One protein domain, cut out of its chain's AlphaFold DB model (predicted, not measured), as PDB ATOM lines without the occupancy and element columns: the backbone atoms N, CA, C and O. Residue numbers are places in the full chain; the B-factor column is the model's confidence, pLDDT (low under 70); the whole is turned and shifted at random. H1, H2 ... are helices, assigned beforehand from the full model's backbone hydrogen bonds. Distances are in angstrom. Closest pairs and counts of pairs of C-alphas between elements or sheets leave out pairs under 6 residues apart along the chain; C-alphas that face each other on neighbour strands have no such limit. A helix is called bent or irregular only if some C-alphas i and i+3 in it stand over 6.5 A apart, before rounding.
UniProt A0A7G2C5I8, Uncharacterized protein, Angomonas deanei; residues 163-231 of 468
ATOM      1  N   GLU A 163     138.295 114.795 256.970       73.12
ATOM      2  CA  GLU A 163     137.365 114.440 258.045       73.12
ATOM      3  C   GLU A 163     137.044 115.671 258.903       73.12
ATOM      4  O   GLU A 163     135.872 115.932 259.186       73.12
ATOM      5  N   THR A 164     138.045 116.515 259.184       82.56
ATOM      6  CA  THR A 164     137.861 117.790 259.897       82.56
ATOM      7  C   THR A 164     136.913 118.741 259.160       82.56
ATOM      8  O   THR A 164     135.988 119.283 259.763       82.56
ATOM      9  N   ILE A 165     137.068 118.909 257.838       80.06
ATOM     10  CA  ILE A 165     136.176 119.776 257.040       80.06
ATOM     11  C   ILE A 165     134.732 119.271 257.080       80.06
ATOM     12  O   ILE A 165     133.798 120.057 257.251       80.06
ATOM     13  N   GLN A 166     134.532 117.959 256.941       83.19
ATOM     14  CA  GLN A 166     133.194 117.375 256.961       83.19
ATOM     15  C   GLN A 166     132.498 117.554 258.312       83.19
ATOM     16  O   GLN A 166     131.270 117.683 258.348       83.19
ATOM     17  N   GLN A 167     133.261 117.553 259.404       85.00
ATOM     18  CA  GLN A 167     132.742 117.805 260.741       85.00
ATOM     19  C   GLN A 167     132.334 119.272 260.920       85.00
ATOM     20  O   GLN A 167     131.210 119.532 261.344       85.00
ATOM     21  N   ILE A 168     133.172 120.219 260.489       83.25
ATOM     22  CA  ILE A 168     132.863 121.659 260.533       83.25
ATOM     23  C   ILE A 168     131.593 121.980 259.731       83.25
ATOM     24  O   ILE A 168     130.701 122.678 260.217       83.25
ATOM     25  N   GLU A 169     131.480 121.446 258.510       83.38
ATOM     26  CA  GLU A 169     130.292 121.611 257.661       83.38
ATOM     27  C   GLU A 169     129.022 121.085 258.352       83.38
ATOM     28  O   GLU A 169     127.976 121.737 258.318       83.38
ATOM     29  N   ARG A 170     129.116 119.921 259.013       85.88
ATOM     30  CA  ARG A 170     127.997 119.304 259.740       85.88
ATOM     31  C   ARG A 170     127.566 120.148 260.934       85.88
ATOM     32  O   ARG A 170     126.373 120.373 261.110       85.88
ATOM     33  N   GLU A 171     128.514 120.617 261.737       83.50
ATOM     34  CA  GLU A 171     128.223 121.450 262.906       83.50
ATOM     35  C   GLU A 171     127.565 122.772 262.505       83.50
ATOM     36  O   GLU A 171     126.577 123.181 263.114       83.50
ATOM     37  N   ARG A 172     128.060 123.428 261.447       77.50
ATOM     38  CA  ARG A 172     127.447 124.668 260.952       77.50
ATOM     39  C   ARG A 172     126.030 124.427 260.436       77.50
ATOM     40  O   ARG A 172     125.138 125.221 260.728       77.50
ATOM     41  N   PHE A 173     125.812 123.337 259.705       82.94
ATOM     42  CA  PHE A 173     124.481 122.983 259.231       82.94
ATOM     43  C   PHE A 173     123.517 122.678 260.382       82.94
ATOM     44  O   PHE A 173     122.372 123.117 260.338       82.94
ATOM     45  N   GLN A 174     123.984 122.014 261.443       82.44
ATOM     46  CA  GLN A 174     123.163 121.770 262.629       82.44
ATOM     47  C   GLN A 174     122.740 123.078 263.305       82.44
ATOM     48  O   GLN A 174     121.560 123.254 263.579       82.44
ATOM     49  N   ARG A 175     123.660 124.041 263.475       80.00
ATOM     50  CA  ARG A 175     123.312 125.370 264.017       80.00
ATOM     51  C   ARG A 175     122.260 126.086 263.167       80.00
ATOM     52  O   ARG A 175     121.369 126.730 263.712       80.00
ATOM     53  N   TYR A 176     122.358 125.970 261.842       79.88
ATOM     54  CA  TYR A 176     121.351 126.511 260.930       79.88
ATOM     55  C   TYR A 176     119.982 125.846 261.136       79.88
ATOM     56  O   TYR A 176     118.984 126.552 261.251       79.88
ATOM     57  N   LEU A 177     119.926 124.513 261.229       81.31
ATOM     58  CA  LEU A 177     118.676 123.795 261.500       81.31
ATOM     59  C   LEU A 177     118.062 124.227 262.831       81.31
ATOM     60  O   LEU A 177     116.881 124.568 262.870       81.31
ATOM     61  N   ASP A 178     118.873 124.284 263.887       80.25
ATOM     62  CA  ASP A 178     118.424 124.689 265.216       80.25
ATOM     63  C   ASP A 178     117.836 126.110 265.185       80.25
ATOM     64  O   ASP A 178     116.782 126.354 265.773       80.25
ATOM     65  N   TYR A 179     118.466 127.030 264.445       75.38
ATOM     66  CA  TYR A 179     117.983 128.400 264.261       75.38
ATOM     67  C   TYR A 179     116.664 128.470 263.480       75.38
ATOM     68  O   TYR A 179     115.771 129.229 263.850       75.38
ATOM     69  N   VAL A 180     116.524 127.690 262.403       73.06
ATOM     70  CA  VAL A 180     115.300 127.663 261.584       73.06
ATOM     71  C   VAL A 180     114.128 127.082 262.374       73.06
ATOM     72  O   VAL A 180     113.010 127.588 262.284       73.06
ATOM     73  N   GLU A 181     114.367 126.012 263.133       73.62
ATOM     74  CA  GLU A 181     113.330 125.326 263.911       73.62
ATOM     75  C   GLU A 181     112.879 126.136 265.125       73.62
ATOM     76  O   GLU A 181     111.691 126.143 265.446       73.62
ATOM     77  N   HIS A 182     113.799 126.872 265.750       72.69
ATOM     78  CA  HIS A 182     113.517 127.745 266.889       72.69
ATOM     79  C   HIS A 182     113.471 129.219 266.484       72.69
ATOM     80  O   HIS A 182     113.788 130.091 267.297       72.69
ATOM     81  N   PHE A 183     113.100 129.507 265.229       68.69
ATOM     82  CA  PHE A 183     113.056 130.874 264.726       68.69
ATOM     83  C   PHE A 183     112.154 131.713 265.646       68.69
ATOM     84  O   PHE A 183     110.969 131.394 265.790       68.69
ATOM     85  N   PRO A 184     112.685 132.754 266.315       62.66
ATOM     86  CA  PRO A 184     111.990 133.407 267.413       62.66
ATOM     87  C   PRO A 184     110.951 134.391 266.872       62.66
ATOM     88  O   PRO A 184     111.159 135.602 266.903       62.66
ATOM     89  N   ILE A 185     109.830 133.867 266.371       60.47
ATOM     90  CA  ILE A 185     108.706 134.659 265.846       60.47
ATOM     91  C   ILE A 185     108.206 135.630 266.928       60.47
ATOM     92  O   ILE A 185     107.966 136.799 266.639       60.47
ATOM     93  N   GLU A 186     108.168 135.179 268.186       58.19
ATOM     94  CA  GLU A 186     107.670 135.935 269.345       58.19
ATOM     95  C   GLU A 186     108.417 137.256 269.595       58.19
ATOM     96  O   GLU A 186     107.807 138.261 269.957       58.19
ATOM     97  N   LYS A 187     109.728 137.308 269.303       57.31
ATOM     98  CA  LYS A 187     110.543 138.534 269.448       57.31
ATOM     99  C   LYS A 187     110.088 139.671 268.534       57.31
ATOM    100  O   LYS A 187     110.476 140.814 268.747       57.31
ATOM    101  N   TYR A 188     109.312 139.352 267.505       54.81
ATOM    102  CA  TYR A 188     108.855 140.300 266.502       54.81
ATOM    103  C   TYR A 188     107.334 140.518 266.513       54.81
ATOM    104  O   TYR A 188     106.855 141.401 265.798       54.81
ATOM    105  N   THR A 189     106.580 139.717 267.276       53.41
ATOM    106  CA  THR A 189     105.119 139.838 267.435       53.41
ATOM    107  C   THR A 189     104.736 140.704 268.618       53.41
ATOM    108  O   THR A 189     103.744 141.433 268.553       53.41
ATOM    109  N   ASP A 190     105.530 140.656 269.681       51.00
ATOM    110  CA  ASP A 190     105.266 141.446 270.866       51.00
ATOM    111  C   ASP A 190     105.893 142.821 270.665       51.00
ATOM    112  O   ASP A 190     107.111 142.974 270.648       51.00
ATOM    113  N   GLY A 191     105.056 143.852 270.536       51.59
ATOM    114  CA  GLY A 191     105.466 145.260 270.623       51.59
ATOM    115  C   GLY A 191     105.978 145.651 272.017       51.59
ATOM    116  O   GLY A 191     105.749 146.773 272.460       51.59
ATOM    117  N   GLY A 192     106.590 144.707 272.733       47.12
ATOM    118  CA  GLY A 192     107.211 144.903 274.022       47.12
ATOM    119  C   GLY A 192     108.507 145.676 273.852       47.12
ATOM    120  O   GLY A 192     109.308 145.388 272.963       47.12
ATOM    121  N   GLU A 193     108.684 146.660 274.726       49.97
ATOM    122  CA  GLU A 193     109.915 147.407 274.954       49.97
ATOM    123  C   GLU A 193     111.080 146.434 275.193       49.97
ATOM    124  O   GLU A 193     111.389 146.055 276.320       49.97
ATOM    125  N   SER A 194     111.714 145.976 274.119       47.62
ATOM    126  CA  SER A 194     113.040 145.383 274.190       47.62
ATOM    127  C   SER A 194     114.045 146.503 273.963       47.62
ATOM    128  O   SER A 194     113.887 147.334 273.068       47.62
ATOM    129  N   ASP A 195     115.062 146.529 274.819       46.97
ATOM    130  CA  ASP A 195     116.102 147.554 274.997       46.97
ATOM    131  C   ASP A 195     117.061 147.693 273.786       46.97
ATOM    132  O   ASP A 195     118.238 148.013 273.911       46.97
ATOM    133  N   GLY A 196     116.577 147.388 272.580       52.44
ATOM    134  CA  GLY A 196     117.385 147.204 271.384       52.44
ATOM    135  C   GLY A 196     116.609 147.366 270.083       52.44
ATOM    136  O   GLY A 196     116.760 146.537 269.204       52.44
ATOM    137  N   GLY A 197     115.780 148.407 269.947       45.66
ATOM    138  CA  GLY A 197     115.470 149.066 268.662       45.66
ATOM    139  C   GLY A 197     114.999 148.227 267.460       45.66
ATOM    140  O   GLY A 197     115.055 148.726 266.334       45.66
ATOM    141  N   VAL A 198     114.550 146.983 267.635       51.62
ATOM    142  CA  VAL A 198     114.049 146.163 266.525       51.62
ATOM    143  C   VAL A 198     112.618 146.589 266.216       51.62
ATOM    144  O   VAL A 198     111.735 146.536 267.069       51.62
ATOM    145  N   SER A 199     112.385 147.044 264.986       53.72
ATOM    146  CA  SER A 199     111.044 147.429 264.545       53.72
ATOM    147  C   SER A 199     110.129 146.196 264.502       53.72
ATOM    148  O   SER A 199     110.535 145.173 263.942       53.72
ATOM    149  N   PRO A 200     108.902 146.271 265.049       55.81
ATOM    150  CA  PRO A 200     107.967 145.153 265.025       55.81
ATOM    151  C   PRO A 200     107.654 144.736 263.584       55.81
ATOM    152  O   PRO A 200     107.559 145.579 262.685       55.81
ATOM    153  N   LEU A 201     107.478 143.430 263.358       55.09
ATOM    154  CA  LEU A 201     107.092 142.929 262.040       55.09
ATOM    155  C   LEU A 201     105.740 143.534 261.620       55.09
ATOM    156  O   LEU A 201     104.860 143.731 262.458       55.09
ATOM    157  N   PRO A 202     105.518 143.824 260.324       59.50
ATOM    158  CA  PRO A 202     104.211 144.266 259.852       59.50
ATOM    159  C   PRO A 202     103.102 143.304 260.306       59.50
ATOM    160  O   PRO A 202     103.253 142.094 260.164       59.50
ATOM    161  N   GLN A 203     101.962 143.836 260.766       55.09
ATOM    162  CA  GLN A 203     100.814 143.073 261.296       55.09
ATOM    163  C   GLN A 203     100.440 141.762 260.558       55.09
ATOM    164  O   GLN A 203     100.146 140.786 261.244       55.09
ATOM    165  N   PRO A 204     100.448 141.654 259.208       57.31
ATOM    166  CA  PRO A 204     100.143 140.382 258.535       57.31
ATOM    167  C   PRO A 204     101.185 139.270 258.750       57.31
ATOM    168  O   PRO A 204     100.886 138.108 258.493       57.31
ATOM    169  N   LEU A 205     102.398 139.610 259.192       55.53
ATOM    170  CA  LEU A 205     103.479 138.669 259.504       55.53
ATOM    171  C   LEU A 205     103.518 138.278 260.985       55.53
ATOM    172  O   LEU A 205     104.308 137.423 261.362       55.53
ATOM    173  N   MET A 206     102.651 138.879 261.806       56.00
ATOM    174  CA  MET A 206     102.488 138.553 263.224       56.00
ATOM    175  C   MET A 206     101.459 137.434 263.462       56.00
ATOM    176  O   MET A 206     101.060 137.189 264.597       56.00
ATOM    177  N   ASP A 207     100.981 136.776 262.400       61.88
ATOM    178  CA  ASP A 207     100.037 135.668 262.521       61.88
ATOM    179  C   ASP A 207     100.763 134.434 263.090       61.88
ATOM    180  O   ASP A 207     101.657 133.909 262.424       61.88
ATOM    181  N   PRO A 208     100.381 133.911 264.269       60.84
ATOM    182  CA  PRO A 208     101.003 132.723 264.861       60.84
ATOM    183  C   PRO A 208     100.785 131.446 264.031       60.84
ATOM    184  O   PRO A 208     101.374 130.407 264.314       60.84
ATOM    185  N   ARG A 209      99.938 131.497 262.993       63.88
ATOM    186  CA  ARG A 209      99.788 130.427 261.996       63.88
ATOM    187  C   ARG A 209     100.851 130.480 260.899       63.88
ATOM    188  O   ARG A 209     100.898 129.568 260.074       63.88
ATOM    189  N   LEU A 210     101.647 131.547 260.830       61.50
ATOM    190  CA  LEU A 210     102.696 131.693 259.834       61.50
ATOM    191  C   LEU A 210     103.852 130.760 260.193       61.50
ATOM    192  O   LEU A 210     104.645 131.022 261.091       61.50
ATOM    193  N   THR A 211     103.935 129.645 259.481       64.88
ATOM    194  CA  THR A 211     105.037 128.693 259.602       64.88
ATOM    195  C   THR A 211     106.115 129.001 258.574       64.88
ATOM    196  O   THR A 211     105.805 129.423 257.456       64.88
ATOM    197  N   VAL A 212     107.375 128.720 258.911       67.38
ATOM    198  CA  VAL A 212     108.472 128.740 257.935       67.38
ATOM    199  C   VAL A 212     108.123 127.808 256.767       67.38
ATOM    200  O   VAL A 212     107.573 126.721 256.965       67.38
ATOM    201  N   ASN A 213     108.414 128.244 255.539       70.94
ATOM    202  CA  ASN A 213     108.239 127.404 254.354       70.94
ATOM    203  C   ASN A 213     109.061 126.114 254.474       70.94
ATOM    204  O   ASN A 213     110.093 126.073 255.142       70.94
ATOM    205  N   SER A 214     108.632 125.060 253.777       78.31
ATOM    206  CA  SER A 214     109.427 123.835 253.676       78.31
ATOM    207  C   SER A 214     110.821 124.146 253.121       78.31
ATOM    208  O   SER A 214     110.951 124.852 252.122       78.31
ATOM    209  N   TYR A 215     111.850 123.601 253.766       80.81
ATOM    210  CA  TYR A 215     113.250 123.796 253.405       80.81
ATOM    211  C   TYR A 215     113.992 122.455 253.388       80.81
ATOM    212  O   TYR A 215     113.516 121.455 253.932       80.81
ATOM    213  N   GLU A 216     115.152 122.430 252.736       86.19
ATOM    214  CA  GLU A 216     115.966 121.225 252.608       86.19
ATOM    215  C   GLU A 216     116.722 120.919 253.908       86.19
ATOM    216  O   GLU A 216     117.463 121.760 254.421       86.19
ATOM    217  N   ARG A 217     116.559 119.695 254.418       86.12
ATOM    218  CA  ARG A 217     117.172 119.209 255.666       86.12
ATOM    219  C   ARG A 217     118.357 118.276 255.425       86.12
ATOM    220  O   ARG A 217     119.043 117.901 256.371       86.12
ATOM    221  N   ASN A 218     118.604 117.879 254.180       89.62
ATOM    222  CA  ASN A 218     119.711 117.008 253.829       89.62
ATOM    223  C   ASN A 218     121.003 117.804 253.590       89.62
ATOM    224  O   ASN A 218     121.125 118.512 252.590       89.62
ATOM    225  N   LEU A 219     121.999 117.612 254.463       87.69
ATOM    226  CA  LEU A 219     123.330 118.223 254.350       87.69
ATOM    227  C   LEU A 219     123.993 117.971 252.988       87.69
ATOM    228  O   LEU A 219     124.688 118.844 252.477       87.69
ATOM    229  N   GLU A 220     123.778 116.809 252.370       90.00
ATOM    230  CA  GLU A 220     124.419 116.490 251.090       90.00
ATOM    231  C   GLU A 220     123.937 117.396 249.952       90.00
ATOM    232  O   GLU A 220     124.713 117.738 249.061       90.00
ATOM    233  N   VAL A 221     122.687 117.862 250.004       88.94
ATOM    234  CA  VAL A 221     122.161 118.828 249.026       88.94
ATOM    235  C   VAL A 221     122.816 120.198 249.225       88.94
ATOM    236  O   VAL A 221     123.202 120.858 248.261       88.94
ATOM    237  N   TRP A 222     123.025 120.603 250.477       86.06
ATOM    238  CA  TRP A 222     123.741 121.838 250.811       86.06
ATOM    239  C   TRP A 222     125.215 121.784 250.405       86.06
ATOM    240  O   TRP A 222     125.737 122.742 249.835       86.06
ATOM    241  N   ARG A 223     125.870 120.633 250.587       86.75
ATOM    242  CA  ARG A 223     127.223 120.392 250.071       86.75
ATOM    243  C   ARG A 223     127.284 120.536 248.561       86.75
ATOM    244  O   ARG A 223     128.201 121.182 248.061       86.75
ATOM    245  N   GLN A 224     126.318 119.976 247.835       91.12
ATOM    246  CA  GLN A 224     126.249 120.136 246.382       91.12
ATOM    247  C   GLN A 224     126.144 121.610 245.985       91.12
ATOM    248  O   GLN A 224     126.870 122.034 245.088       91.12
ATOM    249  N   LEU A 225     125.322 122.401 246.683       88.00
ATOM    250  CA  LEU A 225     125.227 123.844 246.457       88.00
ATOM    251  C   LEU A 225     126.575 124.542 246.675       88.00
ATOM    252  O   LEU A 225     127.052 125.228 245.773       88.00
ATOM    253  N   TRP A 226     127.216 124.347 247.831       87.44
ATOM    254  CA  TRP A 226     128.497 124.995 248.131       87.44
ATOM    255  C   TRP A 226     129.577 124.615 247.122       87.44
ATOM    256  O   TRP A 226     130.280 125.482 246.619       87.44
ATOM    257  N   ARG A 227     129.691 123.328 246.774       88.75
ATOM    258  CA  ARG A 227     130.689 122.853 245.804       88.75
ATOM    259  C   ARG A 227     130.418 123.396 244.404       88.75
ATOM    260  O   ARG A 227     131.363 123.782 243.724       88.75
ATOM    261  N   ALA A 228     129.154 123.455 243.982       92.00
ATOM    262  CA  ALA A 228     128.779 124.028 242.693       92.00
ATOM    263  C   ALA A 228     129.123 125.521 242.624       92.00
ATOM    264  O   ALA A 228     129.691 125.971 241.629       92.00
ATOM    265  N   VAL A 229     128.841 126.272 243.692       89.50
ATOM    266  CA  VAL A 229     129.220 127.684 243.778       89.50
ATOM    267  C   VAL A 229     130.738 127.809 243.755       89.50
ATOM    268  O   VAL A 229     131.241 128.479 242.862       89.50
ATOM    269  N   GLU A 230     131.479 127.103 244.614       86.56
ATOM    270  CA  GLU A 230     132.953 127.125 244.689       86.56
ATOM    271  C   GLU A 230     133.645 126.805 243.359       86.56
ATOM    272  O   GLU A 230     134.622 127.465 243.006       86.56
ATOM    273  N   GLN A 231     133.130 125.837 242.601       89.44
ATOM    274  CA  GLN A 231     133.703 125.436 241.312       89.44
ATOM    275  C   GLN A 231     133.312 126.361 240.155       89.44
ATOM    276  O   GLN A 231     133.968 126.338 239.118       89.44
TER     277      GLN A 231
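What this domain is: This is residues 163 to 231 of the 468 residues of an uncharacterized protein of Angomonas deanei (UniProt A0A7G2C5I8). One long helix, H1, runs along one side of an open, elongated loop of chain; beyond its last residue the chain passes through the very short H2, makes a wide turn with no named element at the far end, and folds back to H3, whose first residue comes near Phe 173 of H1. H3 slants away from H1 there, and its residues 224 to 231 stick out free. The printed part has 69 residues with three named helices, H1, H2 and H3 in that order, and no named strand; its class is all helix. It is only just extended, close to loose, with a radius of gyration of the C-alphas of 16.7 A, and the C-alphas span 46 by 26 by 20 A.

How they stand to each other: The longest helix is H1, residues 163 to 181. H3, residues 219 to 231, is close to it but not clearly touching, with 2 pairs of C-alphas within 8 A. The closest C-alphas of the two are those of Phe 173 and Leu 219, 6.9 A apart. Their lines stand at a steep tilt of 65 degrees, opposite ways, and their centres are 13.7 A apart. H2, residues 186 to 189, is apart from H1, although a tight link of 4 residues joins them. H2 is also apart from H3. In H1 and H3 every pair of O of residue i and N of residue i+4 is within hydrogen-bond range; H2 is too short for such a pair, and its 1 pair of O of residue i and N of residue i+3 is within range.

Where its parts are: H1 has 19 residues, from C-alpha 163 at (137.365, 114.440, 258.045) to C-alpha 181 at (113.330, 125.326, 263.911), a length of 27.0 A. H3 has 13 residues and is 18.2 A long, from C-alpha 219 at (123.330, 118.223, 254.350) to C-alpha 231 at (133.703, 125.436, 241.312). H2 has 4 residues, and its first and last C-alphas are 5.0 A apart. No helix is bent or irregular.

The domain as a whole: The two C-alphas farthest apart are those of Glu 193 and Gln 231, at 46.7 A, while the first and last printed C-alphas, of Glu 163 and Gln 231, are 20.4 A apart. The long link is that from H2 to H3, residues 190 to 218, whose C-alphas lie 9 to 24 A from the mean of the C-alphas. Residues 224 to 231, which belong to H3, stand free. The printed part has no cut. The mean pLDDT of the printed part is 71.5, and the 30 residues from 183 to 212 are under 70; the mean is 56 for H2, 80 for H1 and 89 for H3.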